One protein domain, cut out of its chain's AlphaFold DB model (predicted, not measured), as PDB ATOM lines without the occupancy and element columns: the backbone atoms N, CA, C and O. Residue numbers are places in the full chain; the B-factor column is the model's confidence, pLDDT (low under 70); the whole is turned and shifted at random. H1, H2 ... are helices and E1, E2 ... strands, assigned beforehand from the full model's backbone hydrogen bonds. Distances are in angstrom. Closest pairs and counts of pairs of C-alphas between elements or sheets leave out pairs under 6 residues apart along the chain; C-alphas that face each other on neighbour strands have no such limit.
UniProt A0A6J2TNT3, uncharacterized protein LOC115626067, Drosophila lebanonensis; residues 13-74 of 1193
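Overview. This is residues 13 to 74 of the 1193 residues of the protein "uncharacterized protein LOC115626067" of Drosophila lebanonensis (UniProt A0A6J2TNT3). A short strand pair, E1 and E2, with the short helix H1 near it makes one part; a long hairpin, E3 and E4, makes the other, its tip at residues 61 to 66 sticking out. The printed part has 62 residues, with named elements in the order E1, H1, E2, E3, E4, two antiparallel two-strand sheets and a mixed class of helices and strands. It is loose, radius of gyration of the C-alphas 14.1 A, spanning 35 by 32 by 20 A.

Along the chain. E1, residues 13 to 15, begins at C-alpha 13 (228.454, 149.276, 178.884). H1 is residues 18 to 24, E2 38 to 40, E3 54 to 61, 22.7 A long. E4, residues 64 to 73, 25.9 A, ends at C-alpha 73 (209.299, 163.687, 171.689).

Arrangement. E1 and E2 are antiparallel; N 13 and O 40 are 2.8 A apart. The closest C-alphas of H1 and E2, Ile 18 and Gly 38, are 7.0 A apart. In H1 every O i to N i+4 pair is within hydrogen-bond range. H1 is apart from E3 and E4. In the E3 and E4 hairpin, N 57 and O 70 are 2.8 A apart.

Size, cuts and confidence. The farthest C-alphas, Lys 16 and Lys 51, are 36.9 A apart. The printed part has no cut; the links H1 to E2 and E2 to E3 are long. pLDDT is under 70 at residues 29 to 30, 43 to 68 and 72 to 74.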
ATOM      1  N   LYS A  13     227.003 149.105 178.986       83.25
ATOM      2  CA  LYS A  13     228.454 149.276 178.884       83.25
ATOM      3  C   LYS A  13     228.889 150.411 179.794       83.25
ATOM      4  O   LYS A  13     228.253 151.462 179.825       83.25
ATOM      5  N   GLU A  14     229.996 150.224 180.497       86.56
ATOM      6  CA  GLU A  14     230.601 151.287 181.294       86.56
ATOM      7  C   GLU A  14     231.440 152.221 180.426       86.56
ATOM      8  O   GLU A  14     232.168 151.800 179.526       86.56
ATOM      9  N   THR A  15     231.366 153.514 180.719       87.62
ATOM     10  CA  THR A  15     232.205 154.532 180.096       87.62
ATOM     11  C   THR A  15     232.717 155.518 181.135       87.62
ATOM     12  O   THR A  15     232.024 155.876 182.088       87.62
ATOM     13  N   LYS A  16     233.951 155.987 180.927       88.50
ATOM     14  CA  LYS A  16     234.554 157.077 181.708       88.50
ATOM     15  C   LYS A  16     234.326 158.460 181.083       88.50
ATOM     16  O   LYS A  16     234.700 159.463 181.682       88.50
ATOM     17  N   SER A  17     233.752 158.514 179.877       89.12
ATOM     18  CA  SER A  17     233.382 159.763 179.210       89.12
ATOM     19  C   SER A  17     232.135 159.574 178.352       89.12
ATOM     20  O   SER A  17     232.207 159.200 177.179       89.12
ATOM     21  N   ILE A  18     230.976 159.878 178.932       85.12
ATOM     22  CA  ILE A  18     229.689 159.904 178.225       85.12
ATOM     23  C   ILE A  18     229.725 160.922 177.087       85.12
ATOM     24  O   ILE A  18     229.237 160.627 176.003       85.12
ATOM     25  N   SER A  19     230.374 162.077 177.270       83.25
ATOM     26  CA  SER A  19     230.525 163.058 176.188       83.25
ATOM     27  C   SER A  19     231.228 162.478 174.960       83.25
ATOM     28  O   SER A  19     230.806 162.744 173.838       83.25
ATOM     29  N   LYS A  20     232.275 161.662 175.154       83.88
ATOM     30  CA  LYS A  20     232.978 161.005 174.046       83.88
ATOM     31  C   LYS A  20     232.109 159.930 173.394       83.88
ATOM     32  O   LYS A  20     232.112 159.818 172.172       83.88
ATOM     33  N   VAL A  21     231.337 159.184 174.188       84.31
ATOM     34  CA  VAL A  21     230.377 158.198 173.669       84.31
ATOM     35  C   VAL A  21     229.335 158.888 172.794       84.31
ATOM     36  O   VAL A  21     229.206 158.506 171.638       84.31
ATOM     37  N   LEU A  22     228.689 159.951 173.289       82.56
ATOM     38  CA  LEU A  22     227.697 160.737 172.546       82.56
ATOM     39  C   LEU A  22     228.269 161.312 171.241       82.56
ATOM     40  O   LEU A  22     227.618 161.215 170.208       82.56
ATOM     41  N   GLN A  23     229.506 161.824 171.249       80.88
ATOM     42  CA  GLN A  23     230.183 162.265 170.022       80.88
ATOM     43  C   GLN A  23     230.437 161.122 169.033       80.88
ATOM     44  O   GLN A  23     230.271 161.314 167.833       80.88
ATOM     45  N   THR A  24     230.819 159.940 169.524       79.12
ATOM     46  CA  THR A  24     231.093 158.766 168.675       79.12
ATOM     47  C   THR A  24     229.820 158.263 167.990       79.12
ATOM     48  O   THR A  24     229.888 157.796 166.860       79.12
ATOM     49  N   VAL A  25     228.659 158.404 168.639       72.50
ATOM     50  CA  VAL A  25     227.343 158.094 168.045       72.50
ATOM     51  C   VAL A  25     226.689 159.296 167.344       72.50
ATOM     52  O   VAL A  25     225.511 159.250 167.018       72.50
ATOM     53  N   GLY A  26     227.432 160.385 167.108       70.62
ATOM     54  CA  GLY A  26     226.964 161.536 166.326       70.62
ATOM     55  C   GLY A  26     226.022 162.508 167.052       70.62
ATOM     56  O   GLY A  26     225.531 163.455 166.438       70.62
ATOM     57  N   ILE A  27     225.794 162.347 168.358       72.12
ATOM     58  CA  ILE A  27     224.888 163.196 169.142       72.12
ATOM     59  C   ILE A  27     225.627 164.453 169.630       72.12
ATOM     60  O   ILE A  27     226.506 164.403 170.497       72.12
ATOM     61  N   LYS A  28     225.226 165.620 169.108       72.50
ATOM     62  CA  LYS A  28     225.717 166.936 169.550       72.50
ATOM     63  C   LYS A  28     224.901 167.438 170.740       72.50
ATOM     64  O   LYS A  28     223.709 167.707 170.628       72.50
ATOM     65  N   THR A  29     225.546 167.617 171.889       64.88
ATOM     66  CA  THR A  29     224.881 168.123 173.096       64.88
ATOM     67  C   THR A  29     224.905 169.654 173.132       64.88
ATOM     68  O   THR A  29     225.966 170.272 173.094       64.88
ATOM     69  N   LYS A  30     223.730 170.299 173.224       67.69
ATOM     70  CA  LYS A  30     223.623 171.766 173.405       67.69
ATOM     71  C   LYS A  30     224.043 172.228 174.810       67.69
ATOM     72  O   LYS A  30     224.347 173.398 175.011       67.69
ATOM     73  N   ARG A  31     224.043 171.319 175.792       75.75
ATOM     74  CA  ARG A  31     224.438 171.556 177.191       75.75
ATOM     75  C   ARG A  31     225.517 170.553 177.593       75.75
ATOM     76  O   ARG A  31     225.509 169.426 177.107       75.75
ATOM     77  N   LYS A  32     226.423 170.933 178.501       76.75
ATOM     78  CA  LYS A  32     227.397 169.986 179.070       76.75
ATOM     79  C   LYS A  32     226.658 168.850 179.782       76.75
ATOM     80  O   LYS A  32     225.765 169.108 180.583       76.75
ATOM     81  N   VAL A  33     227.048 167.610 179.485       78.75
ATOM     82  CA  VAL A  33     226.495 166.407 180.125       78.75
ATOM     83  C   VAL A  33     226.748 166.479 181.633       78.75
ATOM     84  O   VAL A  33     227.878 166.743 182.048       78.75
ATOM     85  N   ALA A  34     225.707 166.248 182.437       79.75
ATOM     86  CA  ALA A  34     225.747 166.407 183.894       79.75
ATOM     87  C   ALA A  34     226.707 165.429 184.601       79.75
ATOM     88  O   ALA A  34     227.158 165.700 185.710       79.75
ATOM     89  N   TYR A  35     227.052 164.314 183.954       81.31
ATOM     90  CA  TYR A  35     227.953 163.285 184.460       81.31
ATOM     91  C   TYR A  35     228.816 162.735 183.314       81.31
ATOM     92  O   TYR A  35     228.383 162.671 182.163       81.31
ATOM     93  N   GLN A  36     230.073 162.392 183.612       84.44
ATOM     94  CA  GLN A  36     231.037 161.892 182.616       84.44
ATOM     95  C   GLN A  36     231.278 160.388 182.718       84.44
ATOM     96  O   GLN A  36     231.523 159.744 181.703       84.44
ATOM     97  N   THR A  37     231.180 159.821 183.916       87.06
ATOM     98  CA  THR A  37     231.292 158.383 184.164       87.06
ATOM     99  C   THR A  37     229.903 157.789 184.336       87.06
ATOM    100  O   THR A  37     229.080 158.371 185.043       87.06
ATOM    101  N   GLY A  38     229.637 156.636 183.735       84.56
ATOM    102  CA  GLY A  38     228.359 155.953 183.910       84.56
ATOM    103  C   GLY A  38     228.212 154.731 183.020       84.56
ATOM    104  O   GLY A  38     229.132 154.360 182.289       84.56
ATOM    105  N   GLN A  39     227.035 154.119 183.091       81.19
ATOM    106  CA  GLN A  39     226.631 153.037 182.207       81.19
ATOM    107  C   GLN A  39     225.712 153.581 181.113       81.19
ATOM    108  O   GLN A  39     224.912 154.483 181.352       81.19
ATOM    109  N   TYR A  40     225.840 153.043 179.906       80.12
ATOM    110  CA  TYR A  40     224.959 153.360 178.787       80.12
ATOM    111  C   TYR A  40     224.588 152.088 178.031       80.12
ATOM    112  O   TYR A  40     225.362 151.132 177.995       80.12
ATOM    113  N   ALA A  41     223.421 152.087 177.401       76.44
ATOM    114  CA  ALA A  41     223.008 151.053 176.466       76.44
ATOM    115  C   ALA A  41     222.606 151.712 175.146       76.44
ATOM    116  O   ALA A  41     222.124 152.844 175.129       76.44
ATOM    117  N   VAL A  42     222.830 151.007 174.040       70.56
ATOM    118  CA  VAL A  42     222.327 151.398 172.721       70.56
ATOM    119  C   VAL A  42     221.185 150.451 172.402       70.56
ATOM    120  O   VAL A  42     221.403 149.241 172.342       70.56
ATOM    121  N   VAL A  43     219.982 151.001 172.254       66.06
ATOM    122  CA  VAL A  43     218.767 150.236 171.976       66.06
ATOM    123  C   VAL A  43     218.243 150.686 170.612       66.06
ATOM    124  O   VAL A  43     217.955 151.873 170.461       66.06
ATOM    125  N   PRO A  44     218.166 149.798 169.607       59.31
ATOM    126  CA  PRO A  44     217.501 150.120 168.353       59.31
ATOM    127  C   PRO A  44     215.984 150.191 168.580       59.31
ATOM    128  O   PRO A  44     215.420 149.336 169.261       59.31
ATOM    129  N   ALA A  45     215.333 151.206 168.014       57.34
ATOM    130  CA  ALA A  45     213.880 151.353 168.005       57.34
ATOM    131  C   ALA A  45     213.420 151.679 166.579       57.34
ATOM    132  O   ALA A  45     214.046 152.500 165.907       57.34
ATOM    133  N   THR A  46     212.341 151.033 166.141       51.16
ATOM    134  CA  THR A  46     211.740 151.215 164.814       51.16
ATOM    135  C   THR A  46     210.359 151.838 164.984       51.16
ATOM    136  O   THR A  46     209.578 151.368 165.812       51.16
ATOM    137  N   PHE A  47     210.069 152.885 164.214       54.44
ATOM    138  CA  PHE A  47     208.776 153.577 164.195       54.44
ATOM    139  C   PHE A  47     207.979 153.103 162.980       54.44
ATOM    140  O   PHE A  47     208.555 152.946 161.905       54.44
ATOM    141  N   TRP A  48     206.681 152.844 163.159       49.06
ATOM    142  CA  TRP A  48     205.819 152.263 162.119       49.06
ATOM    143  C   TRP A  48     204.936 153.317 161.444       49.06
ATOM    144  O   TRP A  48     204.405 153.072 160.365       49.06
ATOM    145  N   ASN A  49     204.782 154.490 162.064       51.09
ATOM    146  CA  ASN A  49     204.033 155.610 161.518       51.09
ATOM    147  C   ASN A  49     204.805 156.924 161.718       51.09
ATOM    148  O   ASN A  49     205.359 157.163 162.787       51.09
ATOM    149  N   LEU A  50     204.782 157.820 160.726       56.66
ATOM    150  CA  LEU A  50     205.322 159.183 160.858       56.66
ATOM    151  C   LEU A  50     204.607 160.001 161.952       56.66
ATOM    152  O   LEU A  50     205.180 160.947 162.480       56.66
ATOM    153  N   LYS A  51     203.380 159.611 162.325       54.53
ATOM    154  CA  LYS A  51     202.617 160.169 163.455       54.53
ATOM    155  C   LYS A  51     203.091 159.673 164.827       54.53
ATOM    156  O   LYS A  51     202.594 160.156 165.844       54.53
ATOM    157  N   ASP A  52     204.012 158.710 164.883       60.44
ATOM    158  CA  ASP A  52     204.611 158.243 166.135       60.44
ATOM    159  C   ASP A  52     205.658 159.265 166.620       60.44
ATOM    160  O   ASP A  52     206.864 159.048 166.567       60.44
ATOM    161  N   GLU A  53     205.183 160.414 167.100       66.06
ATOM    162  CA  GLU A  53     206.014 161.561 167.497       66.06
ATOM    163  C   GLU A  53     206.630 161.420 168.899       66.06
ATOM    164  O   GLU A  53     207.256 162.349 169.410       66.06
ATOM    165  N   ALA A  54     206.432 160.287 169.576       64.50
ATOM    166  CA  ALA A  54     206.850 160.116 170.960       64.50
ATOM    167  C   ALA A  54     207.295 158.690 171.285       64.50
ATOM    168  O   ALA A  54     206.570 157.720 171.070       64.50
ATOM    169  N   LEU A  55     208.468 158.580 171.906       67.19
ATOM    170  CA  LEU A  55     209.014 157.343 172.445       67.19
ATOM    171  C   LEU A  55     208.927 157.363 173.973       67.19
ATOM    172  O   LEU A  55     209.427 158.278 174.623       67.19
ATOM    173  N   PHE A  56     208.313 156.336 174.557       68.06
ATOM    174  CA  PHE A  56     208.221 156.175 176.006       68.06
ATOM    175  C   PHE A  56     209.281 155.178 176.483       68.06
ATOM    176  O   PHE A  56     209.286 154.012 176.094       68.06
ATOM    177  N   LEU A  57     210.205 155.649 177.318       66.88
ATOM    178  CA  LEU A  57     211.238 154.845 177.963       66.88
ATOM    179  C   LEU A  57     210.822 154.571 179.404       66.88
ATOM    180  O   LEU A  57     210.949 155.438 180.265       66.88
ATOM    181  N   THR A  58     210.368 153.354 179.672       66.62
ATOM    182  CA  THR A  58     210.142 152.861 181.035       66.62
ATOM    183  C   THR A  58     211.364 152.110 181.545       66.62
ATOM    184  O   THR A  58     211.798 151.130 180.938       66.62
ATOM    185  N   ALA A  59     211.907 152.548 182.679       66.12
ATOM    186  CA  ALA A  59     213.013 151.891 183.363       66.12
ATOM    187  C   ALA A  59     212.609 151.471 184.781       66.12
ATOM    188  O   ALA A  59     212.049 152.258 185.547       66.12
ATOM    189  N   THR A  60     212.958 150.236 185.136       63.81
ATOM    190  CA  THR A  60     212.755 149.656 186.468       63.81
ATOM    191  C   THR A  60     214.106 149.221 187.012       63.81
ATOM    192  O   THR A  60     214.818 148.450 186.366       63.81
ATOM    193  N   PHE A  61     214.479 149.713 188.191       64.94
ATOM    194  CA  PHE A  61     215.760 149.380 188.805       64.94
ATOM    195  C   PHE A  61     215.587 148.199 189.756       64.94
ATOM    196  O   PHE A  61     214.670 148.158 190.567       64.94
ATOM    197  N   GLN A  62     216.514 147.245 189.714       60.06
ATOM    198  CA  GLN A  62     216.417 145.985 190.462       60.06
ATOM    199  C   GLN A  62     216.354 146.155 191.997       60.06
ATOM    200  O   GLN A  62     216.079 145.194 192.709       60.06
ATOM    201  N   HIS A  63     216.651 147.348 192.522       61.22
ATOM    202  CA  HIS A  63     216.599 147.683 193.953       61.22
ATOM    203  C   HIS A  63     215.584 148.789 194.293       61.22
ATOM    204  O   HIS A  63     215.423 149.112 195.466       61.22
ATOM    205  N   TYR A  64     214.888 149.348 193.297       61.09
ATOM    206  CA  TYR A  64     213.831 150.347 193.472       61.09
ATOM    207  C   TYR A  64     212.671 150.003 192.527       61.09
ATOM    208  O   TYR A  64     212.798 150.211 191.320       61.09
ATOM    209  N   PRO A  65     211.549 149.465 193.043       58.56
ATOM    210  CA  PRO A  65     210.450 148.957 192.218       58.56
ATOM    211  C   PRO A  65     209.619 150.054 191.531       58.56
ATOM    212  O   PRO A  65     208.686 149.739 190.796       58.56
ATOM    213  N   GLU A  66     209.933 151.334 191.746       65.31
ATOM    214  CA  GLU A  66     209.269 152.433 191.051       65.31
ATOM    215  C   GLU A  66     209.670 152.447 189.574       65.31
ATOM    216  O   GLU A  66     210.846 152.556 189.211       65.31
ATOM    217  N   THR A  67     208.664 152.307 188.712       67.12
ATOM    218  CA  THR A  67     208.842 152.384 187.264       67.12
ATOM    219  C   THR A  67     208.892 153.854 186.879       67.12
ATOM    220  O   THR A  67     207.913 154.574 187.055       67.12
ATOM    221  N   ASN A  68     210.037 154.307 186.375       69.31
ATOM    222  CA  ASN A  68     210.175 155.667 185.872       69.31
ATOM    223  C   ASN A  68     209.923 155.662 184.368       69.31
ATOM    224  O   ASN A  68     210.610 154.952 183.634       69.31
ATOM    225  N   GLU A  69     208.951 156.451 183.922       73.62
ATOM    226  CA  GLU A  69     208.618 156.626 182.511       73.62
ATOM    227  C   GLU A  69     209.119 157.988 182.019       73.62
ATOM    228  O   GLU A  69     208.832 159.030 182.608       73.62
ATOM    229  N   MET A  70     209.888 157.979 180.935       72.12
ATOM    230  CA  MET A  70     210.363 159.178 180.260       72.12
ATOM    231  C   MET A  70     209.788 159.222 178.848       72.12
ATOM    232  O   MET A  70     210.098 158.366 178.024       72.12
ATOM    233  N   LYS A  71     208.989 160.251 178.558       74.50
ATOM    234  CA  LYS A  71     208.543 160.563 177.199       74.50
ATOM    235  C   LYS A  71     209.630 161.359 176.476       74.50
ATOM    236  O   LYS A  71     210.082 162.389 176.978       74.50
ATOM    237  N   LEU A  72     210.043 160.884 175.312       69.62
ATOM    238  CA  LEU A  72     210.948 161.562 174.401       69.62
ATOM    239  C   LEU A  72     210.163 161.928 173.142       69.62
ATOM    240  O   LEU A  72     209.784 161.038 172.385       69.62
ATOM    241  N   ASP A  73     209.918 163.217 172.928       65.56
ATOM    242  CA  ASP A  73     209.299 163.687 171.689       65.56
ATOM    243  C   ASP A  73     210.341 163.653 170.558       65.56
ATOM    244  O   ASP A  73     211.479 164.107 170.726       65.56
ATOM    245  N   ILE A  74     209.962 163.081 169.420       65.12
ATOM    246  CA  ILE A  74     210.808 162.887 168.245       65.12
ATOM    247  C   ILE A  74     210.237 163.754 167.132       65.12
ATOM    248  O   ILE A  74     209.133 163.524 166.653       65.12
TER     249      ILE A  74